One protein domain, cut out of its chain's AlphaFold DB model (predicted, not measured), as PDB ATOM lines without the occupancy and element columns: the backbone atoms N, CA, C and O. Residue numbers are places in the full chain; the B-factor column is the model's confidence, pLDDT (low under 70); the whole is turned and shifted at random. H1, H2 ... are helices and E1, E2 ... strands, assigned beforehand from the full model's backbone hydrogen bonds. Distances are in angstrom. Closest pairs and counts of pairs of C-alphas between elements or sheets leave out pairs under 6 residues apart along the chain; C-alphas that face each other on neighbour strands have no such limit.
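Overview. This is residues 246 to 323 of the 1034 residues of the protein "Signal recognition particle receptor subunit alpha" of Thermoplasmata archaeon (UniProt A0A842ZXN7). A small antiparallel sheet of three strands, E2, E1 and E3, makes one part of the domain, and three helices, H2, H3 and H4, gather beyond its E2 edge, their centres making a triangle and their lines steeply crossed. H2 and H4 are the two helices next to the sheet, H3 is farther out, the short helix H1 lies away from the other helices, and a long unnamed stretch, residues 300 to 311, loops from E2 round to E3. The printed part has 78 residues with four named helices and three named strands, in the order H1, E1, H2, H3, H4, E2, E3 along the chain. The sheet's order is E2, E1, E3, all antiparallel, and the class is mixed, helices and strands. The whole is compact, with a radius of gyration of the C-alphas of 11.6 A, and rounded, spanning 30 by 26 by 21 A.

Along the chain. The printed part begins with H1, residues 246 to 249, whose first C-alpha, that of Thr 246, is at (151.599, 121.670, 202.340). E1 follows as residues 253 to 256 and measures 9.9 A from first to last C-alpha. H2, residues 259 to 269, is the longest helix, at 15.5 A, and begins with C-alpha 259 at (147.913, 129.789, 180.661). H3 takes residues 273 to 279 over 9.8 A, and H4 takes residues 286 to 294 over 12.3 A. E2 is a strand of three residues, 297 to 299. E3, residues 312 to 317, is the longest strand, at 15.9 A, and ends with C-alpha 317 at (157.697, 115.773, 188.901).

Arrangement. E1 is the inner strand of the sheet, and E2 and E3 are its edge strands. E1 and E3 are antiparallel, with 130 degrees between their directions; N 256 and O 314 are 2.8 A apart and N 254 and O 316 are 2.9 A apart, both within hydrogen-bond range. E2 and E1 are antiparallel at 148 degrees, with N 255 and O 298 within hydrogen-bond range at 2.8 A. H2 is on the sheet but only grazes it, with its residues 259 to 266; its closest C-alphas to E2 are those of Ala 262 and Ile 298, 7.2 A apart. H4 is on the sheet and also only grazes it, with its residues 289 to 293; the closest C-alphas of H4 and E2 are those of Tyr 292 and Ile 298, 7.0 A apart. H2 and H4 touch, their closest C-alphas being those of Ala 259 and Lys 294, 5.9 A apart, and run opposite ways at a steep tilt of 60 degrees. H3 and H4 touch, with the C-alphas of Leu 277 and Tyr 286 closest at 6.8 A; they are about perpendicular at 73 degrees, only just past a steep tilt. H2 and H3 only just touch, with 3 pairs of C-alphas within 8 A, and only at the corner by their link; their closest C-alphas are those of Met 266 and Met 273, 7.5 A apart. H1 and H3 are not on the sheet, and H1 is apart from H2, H3 and H4. In H2, H3 and H4 every O i to N i+4 pair is within hydrogen-bond range, while H1 is too short for such a pair.

Size, cuts and confidence. The two C-alphas farthest apart are those of Asn 285 and Asp 311, at 31.4 A. The printed part has no cut. The link from E2 to E3 is long, with 12 residues. The mean pLDDT of the printed part is 82.1, and residues 280 to 283, in the short link from H3 to H4, are under 70.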
ATOM      1  N   THR A 246     150.400 121.407 201.530       83.81
ATOM      2  CA  THR A 246     151.599 121.670 202.340       83.81
ATOM      3  C   THR A 246     152.664 120.593 202.135       83.81
ATOM      4  O   THR A 246     153.824 120.919 201.884       83.81
ATOM      5  N   ASP A 247     152.270 119.318 202.146       86.25
ATOM      6  CA  ASP A 247     153.186 118.192 201.935       86.25
ATOM      7  C   ASP A 247     153.688 118.135 200.482       86.25
ATOM      8  O   ASP A 247     154.862 117.872 200.215       86.25
ATOM      9  N   LEU A 248     152.819 118.437 199.512       88.19
ATOM     10  CA  LEU A 248     153.171 118.459 198.090       88.19
ATOM     11  C   LEU A 248     154.133 119.604 197.738       88.19
ATOM     12  O   LEU A 248     154.989 119.430 196.868       88.19
ATOM     13  N   ARG A 249     154.036 120.761 198.409       87.00
ATOM     14  CA  ARG A 249     154.941 121.909 198.204       87.00
ATOM     15  C   ARG A 249     156.388 121.615 198.596       87.00
ATOM     16  O   ARG A 249     157.293 122.234 198.042       87.00
ATOM     17  N   GLN A 250     156.616 120.659 199.493       84.44
ATOM     18  CA  GLN A 250     157.963 120.227 199.878       84.44
ATOM     19  C   GLN A 250     158.674 119.436 198.762       84.44
ATOM     20  O   GLN A 250     159.876 119.177 198.842       84.44
ATOM     21  N   LEU A 251     157.951 119.047 197.706       85.31
ATOM     22  CA  LEU A 251     158.472 118.270 196.584       85.31
ATOM     23  C   LEU A 251     158.783 119.150 195.367       85.31
ATOM     24  O   LEU A 251     158.202 120.217 195.163       85.31
ATOM     25  N   ASP A 252     159.664 118.667 194.484       85.00
ATOM     26  CA  ASP A 252     159.983 119.344 193.217       85.00
ATOM     27  C   ASP A 252     158.915 119.085 192.134       85.00
ATOM     28  O   ASP A 252     159.151 118.447 191.101       85.00
ATOM     29  N   LEU A 253     157.694 119.537 192.417       87.44
ATOM     30  CA  LEU A 253     156.525 119.393 191.559       87.44
ATOM     31  C   LEU A 253     156.234 120.688 190.800       87.44
ATOM     32  O   LEU A 253     156.246 121.778 191.366       87.44
ATOM     33  N   ASP A 254     155.895 120.553 189.521       88.56
ATOM     34  CA  ASP A 254     155.230 121.610 188.769       88.56
ATOM     35  C   ASP A 254     153.730 121.376 188.731       88.56
ATOM     36  O   ASP A 254     153.287 120.252 188.486       88.56
ATOM     37  N   ILE A 255     152.971 122.456 188.880       89.56
ATOM     38  CA  ILE A 255     151.537 122.504 188.644       89.56
ATOM     39  C   ILE A 255     151.247 123.098 187.266       89.56
ATOM     40  O   ILE A 255     151.965 123.969 186.769       89.56
ATOM     41  N   PHE A 256     150.197 122.593 186.631       89.38
ATOM     42  CA  PHE A 256     149.695 123.078 185.357       89.38
ATOM     43  C   PHE A 256     148.370 123.810 185.555       89.38
ATOM     44  O   PHE A 256     147.341 123.175 185.786       89.38
ATOM     45  N   LEU A 257     148.399 125.123 185.380       86.69
ATOM     46  CA  LEU A 257     147.254 126.025 185.434       86.69
ATOM     47  C   LEU A 257     146.818 126.431 184.015       86.69
ATOM     48  O   LEU A 257     147.570 126.222 183.054       86.69
ATOM     49  N   PRO A 258     145.628 127.032 183.843       87.12
ATOM     50  CA  PRO A 258     145.299 127.748 182.614       87.12
ATOM     51  C   PRO A 258     146.367 128.810 182.308       87.12
ATOM     52  O   PRO A 258     146.799 129.536 183.203       87.12
ATOM     53  N   ALA A 259     146.798 128.916 181.048       85.88
ATOM     54  CA  ALA A 259     147.913 129.789 180.661       85.88
ATOM     55  C   ALA A 259     147.686 131.265 181.038       85.88
ATOM     56  O   ALA A 259     148.627 131.945 181.441       85.88
ATOM     57  N   ALA A 260     146.438 131.742 180.965       85.06
ATOM     58  CA  ALA A 260     146.059 133.091 181.382       85.06
ATOM     59  C   ALA A 260     146.273 133.324 182.889       85.06
ATOM     60  O   ALA A 260     146.851 134.336 183.272       85.06
ATOM     61  N   VAL A 261     145.888 132.356 183.728       85.06
ATOM     62  CA  VAL A 261     146.052 132.415 185.192       85.06
ATOM     63  C   VAL A 261     147.530 132.377 185.564       85.06
ATOM     64  O   VAL A 261     147.994 133.210 186.332       85.06
ATOM     65  N   ALA A 262     148.295 131.468 184.953       84.50
ATOM     66  CA  ALA A 262     149.739 131.389 185.153       84.50
ATOM     67  C   ALA A 262     150.451 132.691 184.754       84.50
ATOM     68  O   ALA A 262     151.327 133.159 185.473       84.50
ATOM     69  N   LYS A 263     150.076 133.293 183.618       83.50
ATOM     70  CA  LYS A 263     150.654 134.562 183.161       83.50
ATOM     71  C   LYS A 263     150.304 135.707 184.114       83.50
ATOM     72  O   LYS A 263     151.214 136.428 184.502       83.50
ATOM     73  N   SER A 264     149.032 135.817 184.504       84.69
ATOM     74  CA  SER A 264     148.541 136.822 185.454       84.69
ATOM     75  C   SER A 264     149.262 136.726 186.799       84.69
ATOM     76  O   SER A 264     149.835 137.705 187.265       84.69
ATOM     77  N   TYR A 265     149.356 135.519 187.369       84.88
ATOM     78  CA  TYR A 265     150.080 135.270 188.616       84.88
ATOM     79  C   TYR A 265     151.529 135.770 188.544       84.88
ATOM     80  O   TYR A 265     151.992 136.515 189.406       84.88
ATOM     81  N   MET A 266     152.231 135.416 187.463       83.38
ATOM     82  CA  MET A 266     153.634 135.774 187.278       83.38
ATOM     83  C   MET A 266     153.853 137.279 187.101       83.38
ATOM     84  O   MET A 266     154.855 137.787 187.591       83.38
ATOM     85  N   THR A 267     152.947 137.990 186.424       83.62
ATOM     86  CA  THR A 267     153.038 139.451 186.260       83.62
ATOM     87  C   THR A 267     152.660 140.215 187.523       83.62
ATOM     88  O   THR A 267     153.214 141.278 187.768       83.62
ATOM     89  N   THR A 268     151.741 139.680 188.327       83.62
ATOM     90  CA  THR A 268     151.282 140.330 189.561       83.62
ATOM     91  C   THR A 268     152.284 140.155 190.702       83.62
ATOM     92  O   THR A 268     152.459 141.064 191.503       83.62
ATOM     93  N   HIS A 269     152.945 138.996 190.794       83.19
ATOM     94  CA  HIS A 269     153.823 138.667 191.927       83.19
ATOM     95  C   HIS A 269     155.307 138.956 191.664       83.19
ATOM     96  O   HIS A 269     156.092 139.006 192.608       83.19
ATOM     97  N   PHE A 270     155.713 139.153 190.403       83.69
ATOM     98  CA  PHE A 270     157.110 139.402 190.050       83.69
ATOM     99  C   PHE A 270     157.256 140.589 189.086       83.69
ATOM    100  O   PHE A 270     156.610 140.600 188.040       83.69
ATOM    101  N   PRO A 271     158.189 141.530 189.346       80.50
ATOM    102  CA  PRO A 271     158.425 142.681 188.467       80.50
ATOM    103  C   PRO A 271     158.884 142.301 187.052       80.50
ATOM    104  O   PRO A 271     158.651 143.019 186.087       80.50
ATOM    105  N   SER A 272     159.583 141.170 186.915       82.50
ATOM    106  CA  SER A 272     160.005 140.637 185.621       82.50
ATOM    107  C   SER A 272     160.180 139.121 185.678       82.50
ATOM    108  O   SER A 272     160.464 138.546 186.731       82.50
ATOM    109  N   MET A 273     160.130 138.459 184.518       79.81
ATOM    110  CA  MET A 273     160.410 137.018 184.414       79.81
ATOM    111  C   MET A 273     161.845 136.649 184.817       79.81
ATOM    112  O   MET A 273     162.102 135.500 185.174       79.81
ATOM    113  N   LYS A 274     162.788 137.599 184.748       79.94
ATOM    114  CA  LYS A 274     164.187 137.389 185.150       79.94
ATOM    115  C   LYS A 274     164.304 137.406 186.676       79.94
ATOM    116  O   LYS A 274     164.951 136.530 187.242       79.94
ATOM    117  N   THR A 275     163.588 138.329 187.322       80.00
ATOM    118  CA  THR A 275     163.432 138.395 188.783       80.00
ATOM    119  C   THR A 275     162.723 137.150 189.308       80.00
ATOM    120  O   THR A 275     163.198 136.532 190.256       80.00
ATOM    121  N   ALA A 276     161.655 136.716 188.630       78.38
ATOM    122  CA  ALA A 276     160.948 135.492 188.978       78.38
ATOM    123  C   ALA A 276     161.860 134.261 188.881       78.38
ATOM    124  O   ALA A 276     161.908 133.453 189.798       78.38
ATOM    125  N   LEU A 277     162.646 134.121 187.807       79.81
ATOM    126  CA  LEU A 277     163.580 132.999 187.675       79.81
ATOM    127  C   LEU A 277     164.615 132.955 188.813       79.81
ATOM    128  O   LEU A 277     164.903 131.870 189.319       79.81
ATOM    129  N   ALA A 278     165.155 134.117 189.195       75.38
ATOM    130  CA  ALA A 278     166.140 134.241 190.265       75.38
ATOM    131  C   ALA A 278     165.540 133.909 191.642       75.38
ATOM    132  O   ALA A 278     166.120 133.124 192.387       75.38
ATOM    133  N   GLN A 279     164.351 134.435 191.951       72.25
ATOM    134  CA  GLN A 279     163.670 134.203 193.232       72.25
ATOM    135  C   GLN A 279     163.110 132.782 193.367       72.25
ATOM    136  O   GLN A 279     163.139 132.204 194.447       72.25
ATOM    137  N   LEU A 280     162.649 132.177 192.267       69.69
ATOM    138  CA  LEU A 280     162.115 130.812 192.273       69.69
ATOM    139  C   LEU A 280     163.226 129.740 192.326       69.69
ATOM    140  O   LEU A 280     162.912 128.551 192.437       69.69
ATOM    141  N   ASN A 281     164.508 130.130 192.233       60.12
ATOM    142  CA  ASN A 281     165.697 129.269 192.323       60.12
ATOM    143  C   ASN A 281     165.541 127.928 191.575       60.12
ATOM    144  O   ASN A 281     165.779 126.834 192.097       60.12
ATOM    145  N   THR A 282     165.025 127.995 190.347       65.25
ATOM    146  CA  THR A 282     164.750 126.788 189.563       65.25
ATOM    147  C   THR A 282     166.032 126.322 188.873       65.25
ATOM    148  O   THR A 282     166.772 127.142 188.340       65.25
ATOM    149  N   LYS A 283     166.266 125.005 188.760       65.88
ATOM    150  CA  LYS A 283     167.382 124.425 187.969       65.88
ATOM    151  C   LYS A 283     167.255 124.658 186.444       65.88
ATOM    152  O   LYS A 283     167.775 123.880 185.645       65.88
ATOM    153  N   ARG A 284     166.465 125.642 186.006       72.50
ATOM    154  CA  ARG A 284     166.038 125.845 184.615       72.50
ATOM    155  C   ARG A 284     166.677 127.109 184.068       72.50
ATOM    156  O   ARG A 284     166.797 128.105 184.768       72.50
ATOM    157  N   ASN A 285     167.024 127.090 182.785       78.81
ATOM    158  CA  ASN A 285     167.435 128.307 182.096       78.81
ATOM    159  C   ASN A 285     166.218 129.200 181.776       78.81
ATOM    160  O   ASN A 285     165.073 128.736 181.720       78.81
ATOM    161  N   TYR A 286     166.479 130.488 181.540       80.50
ATOM    162  CA  TYR A 286     165.453 131.512 181.321       80.50
ATOM    163  C   TYR A 286     164.479 131.176 180.181       80.50
ATOM    164  O   TYR A 286     163.261 131.290 180.342       80.50
ATOM    165  N   CYS A 287     164.986 130.672 179.052       79.69
ATOM    166  CA  CYS A 287     164.162 130.316 177.894       79.69
ATOM    167  C   CYS A 287     163.201 129.151 178.188       79.69
ATOM    168  O   CYS A 287     162.027 129.198 177.815       79.69
ATOM    169  N   LYS A 288     163.656 128.104 178.898       79.81
ATOM    170  CA  LYS A 288     162.778 126.986 179.291       79.81
ATOM    171  C   LYS A 288     161.744 127.432 180.315       79.81
ATOM    172  O   LYS A 288     160.584 127.042 180.206       79.81
ATOM    173  N   PHE A 289     162.143 128.250 181.285       81.81
ATOM    174  CA  PHE A 289     161.239 128.752 182.314       81.81
ATOM    175  C   PHE A 289     160.108 129.605 181.723       81.81
ATOM    176  O   PHE A 289     158.935 129.318 181.952       81.81
ATOM    177  N   THR A 290     160.440 130.583 180.881       82.50
ATOM    178  CA  THR A 290     159.450 131.441 180.206       82.50
ATOM    179  C   THR A 290     158.523 130.644 179.283       82.50
ATOM    180  O   THR A 290     157.311 130.862 179.289       82.50
ATOM    181  N   SER A 291     159.056 129.668 178.540       84.75
ATOM    182  CA  SER A 291     158.253 128.742 177.727       84.75
ATOM    183  C   SER A 291     157.274 127.920 178.574       84.75
ATOM    184  O   SER A 291     156.125 127.716 178.182       84.75
ATOM    185  N   TYR A 292     157.697 127.463 179.755       85.19
ATOM    186  CA  TYR A 292     156.845 126.703 180.671       85.19
ATOM    187  C   TYR A 292     155.721 127.552 181.250       85.19
ATOM    188  O   TYR A 292     154.575 127.110 181.209       85.19
ATOM    189  N   VAL A 293     156.009 128.782 181.671       84.06
ATOM    190  CA  VAL A 293     154.978 129.718 182.141       84.06
ATOM    191  C   VAL A 293     153.948 130.007 181.046       84.06
ATOM    192  O   VAL A 293     152.751 129.934 181.313       84.06
ATOM    193  N   LYS A 294     154.375 130.218 179.789       84.25
ATOM    194  CA  LYS A 294     153.455 130.373 178.640       84.25
ATOM    195  C   LYS A 294     152.539 129.159 178.439       84.25
ATOM    196  O   LYS A 294     151.410 129.310 177.989       84.25
ATOM    197  N   LYS A 295     153.012 127.960 178.789       83.94
ATOM    198  CA  LYS A 295     152.244 126.702 178.756       83.94
ATOM    199  C   LYS A 295     151.468 126.432 180.054       83.94
ATOM    200  O   LYS A 295     150.936 125.335 180.220       83.94
ATOM    201  N   GLY A 296     151.424 127.392 180.978       84.25
ATOM    202  CA  GLY A 296     150.720 127.281 182.253       84.25
ATOM    203  C   GLY A 296     151.439 126.457 183.324       84.25
ATOM    204  O   GLY A 296     150.813 126.058 184.297       84.25
ATOM    205  N   ARG A 297     152.731 126.150 183.153       87.44
ATOM    206  CA  ARG A 297     153.512 125.298 184.062       87.44
ATOM    207  C   ARG A 297     154.369 126.144 185.000       87.44
ATOM    208  O   ARG A 297     155.310 126.797 184.547       87.44
ATOM    209  N   ILE A 298     154.088 126.064 186.297       86.31
ATOM    210  CA  ILE A 298     154.784 126.806 187.359       86.31
ATOM    211  C   ILE A 298     155.175 125.822 188.479       86.31
ATOM    212  O   ILE A 298     154.438 124.863 188.710       86.31
ATOM    213  N   PRO A 299     156.316 125.994 189.171       85.50
ATOM    214  CA  PRO A 299     156.632 125.179 190.343       85.50
ATOM    215  C   PRO A 299     155.600 125.376 191.469       85.50
ATOM    216  O   PRO A 299     155.325 126.504 191.869       85.50
ATOM    217  N   LEU A 300     155.060 124.279 192.008       85.81
ATOM    218  CA  LEU A 300     153.970 124.286 192.997       85.81
ATOM    219  C   LEU A 300     154.347 124.995 194.306       85.81
ATOM    220  O   LEU A 300     153.513 125.650 194.923       85.81
ATOM    221  N   ARG A 301     155.613 124.882 194.717       81.31
ATOM    222  CA  ARG A 301     156.126 125.413 195.988       81.31
ATOM    223  C   ARG A 301     155.983 126.934 196.158       81.31
ATOM    224  O   ARG A 301     156.083 127.413 197.275       81.31
ATOM    225  N   TYR A 302     155.768 127.667 195.065       75.69
ATOM    226  CA  TYR A 302     155.693 129.131 195.052       75.69
ATOM    227  C   TYR A 302     154.342 129.668 194.587       75.69
ATOM    228  O   TYR A 302     154.224 130.869 194.362       75.69
ATOM    229  N   LEU A 303     153.357 128.795 194.369       79.25
ATOM    230  CA  LEU A 303     151.992 129.230 194.116       79.25
ATOM    231  C   LEU A 303     151.322 129.507 195.460       79.25
ATOM    232  O   LEU A 303     151.447 128.684 196.369       79.25
ATOM    233  N   ASP A 304     150.624 130.627 195.589       78.94
ATOM    234  CA  ASP A 304     149.823 130.951 196.765       78.94
ATOM    235  C   ASP A 304     148.571 130.052 196.869       78.94
ATOM    236  O   ASP A 304     148.175 129.358 195.926       78.94
ATOM    237  N   ASP A 305     147.949 130.019 198.049       76.44
ATOM    238  CA  ASP A 305     146.792 129.147 198.305       76.44
ATOM    239  C   ASP A 305     145.562 129.522 197.472       76.44
ATOM    240  O   ASP A 305     144.750 128.640 197.171       76.44
ATOM    241  N   THR A 306     145.436 130.801 197.094       76.94
ATOM    242  CA  THR A 306     144.267 131.335 196.383       76.94
ATOM    243  C   THR A 306     144.271 130.987 194.895       76.94
ATOM    244  O   THR A 306     143.209 130.720 194.331       76.94
ATOM    245  N   THR A 307     145.451 130.892 194.271       78.94
ATOM    246  CA  THR A 307     145.596 130.528 192.848       78.94
ATOM    247  C   THR A 307     145.616 129.008 192.629       78.94
ATOM    248  O   THR A 307     145.395 128.524 191.513       78.94
ATOM    249  N   CYS A 308     145.863 128.221 193.681       78.75
ATOM    250  CA  CYS A 308     145.798 126.762 193.627       78.75
ATOM    251  C   CYS A 308     144.353 126.275 193.385       78.75
ATOM    252  O   CYS A 308     143.454 126.635 194.149       78.75
ATOM    253  N   PRO A 309     144.112 125.382 192.399       81.31
ATOM    254  CA  PRO A 309     142.820 124.718 192.245       81.31
ATOM    255  C   PRO A 309     142.352 124.085 193.562       81.31
ATOM    256  O   PRO A 309     143.150 123.469 194.273       81.31
ATOM    257  N   ARG A 310     141.061 124.231 193.887       78.56
ATOM    258  CA  ARG A 310     140.514 123.749 195.165       78.56
ATOM    259  C   ARG A 310     140.445 122.223 195.242       78.56
ATOM    260  O   ARG A 310     140.864 121.669 196.244       78.56
ATOM    261  N   ASP A 311     140.010 121.541 194.183       77.69
ATOM    262  CA  ASP A 311     139.678 120.109 194.306       77.69
ATOM    263  C   ASP A 311     140.785 119.167 193.814       77.69
ATOM    264  O   ASP A 311     141.124 118.176 194.466       77.69
ATOM    265  N   SER A 312     141.382 119.457 192.653       86.88
ATOM    266  CA  SER A 312     142.409 118.593 192.059       86.88
ATOM    267  C   SER A 312     143.512 119.376 191.358       86.88
ATOM    268  O   SER A 312     143.272 120.355 190.654       86.88
ATOM    269  N   LEU A 313     144.738 118.896 191.528       89.94
ATOM    270  CA  LEU A 313     145.960 119.507 191.038       89.94
ATOM    271  C   LEU A 313     146.486 118.691 189.857       89.94
ATOM    272  O   LEU A 313     146.706 117.482 189.961       89.94
ATOM    273  N   ARG A 314     146.720 119.343 188.716       92.81
ATOM    274  CA  ARG A 314     147.431 118.717 187.593       92.81
ATOM    275  C   ARG A 314     148.923 118.930 187.795       92.81
ATOM    276  O   ARG A 314     149.415 120.028 187.548       92.81
ATOM    277  N   ILE A 315     149.629 117.895 188.241       91.62
ATOM    278  CA  ILE A 315     151.014 117.998 188.715       91.62
ATOM    279  C   ILE A 315     151.973 117.054 187.998       91.62
ATOM    280  O   ILE A 315     151.591 116.025 187.431       91.62
ATOM    281  N   LYS A 316     153.257 117.412 188.006       90.75
ATOM    282  CA  LYS A 316     154.326 116.641 187.375       90.75
ATOM    283  C   LYS A 316     155.645 116.833 188.109       90.75
ATOM    284  O   LYS A 316     156.091 117.961 188.288       90.75
ATOM    285  N   HIS A 317     156.311 115.732 188.445       86.38
ATOM    286  CA  HIS A 317     157.697 115.773 188.901       86.38
ATOM    287  C   HIS A 317     158.600 116.226 187.748       86.38
ATOM    288  O   HIS A 317     158.464 115.723 186.631       86.38
ATOM    289  N   TYR A 318     159.512 117.167 187.999       74.00
ATOM    290  CA  TYR A 318     160.330 117.806 186.960       74.00
ATOM    291  C   TYR A 318     160.928 116.852 185.892       74.00
ATOM    292  O   TYR A 318     160.716 117.129 184.704       74.00
ATOM    293  N   PRO A 319     161.593 115.729 186.251       76.19
ATOM    294  CA  PRO A 319     162.155 114.770 185.290       76.19
ATOM    295  C   PRO A 319     161.135 113.798 184.672       76.19
ATOM    296  O   PRO A 319     161.484 113.043 183.765       76.19
ATOM    297  N   ALA A 320     159.883 113.763 185.137       82.69
ATOM    298  CA  ALA A 320     158.885 112.836 184.609       82.69
ATOM    299  C   ALA A 320     158.488 113.185 183.161       82.69
ATOM    300  O   ALA A 320     158.637 114.315 182.692       82.69
ATOM    301  N   ARG A 321     157.915 112.221 182.429       79.38
ATOM    302  CA  ARG A 321     157.414 112.452 181.060       79.38
ATOM    303  C   ARG A 321     155.993 113.023 181.054       79.38
ATOM    304  O   ARG A 321     155.760 114.061 180.434       79.38
ATOM    305  N   LYS A 322     155.070 112.408 181.800       86.12
ATOM    306  CA  LYS A 322     153.638 112.757 181.836       86.12
ATOM    307  C   LYS A 322     153.238 113.417 183.165       86.12
ATOM    308  O   LYS A 322     153.837 113.129 184.199       86.12
ATOM    309  N   SER A 323     152.257 114.316 183.116       90.44
ATOM    310  CA  SER A 323     151.576 114.852 184.303       90.44
ATOM    311  C   SER A 323     150.473 113.903 184.766       90.44
ATOM    312  O   SER A 323     149.939 113.150 183.953       90.44
TER     313      SER A 323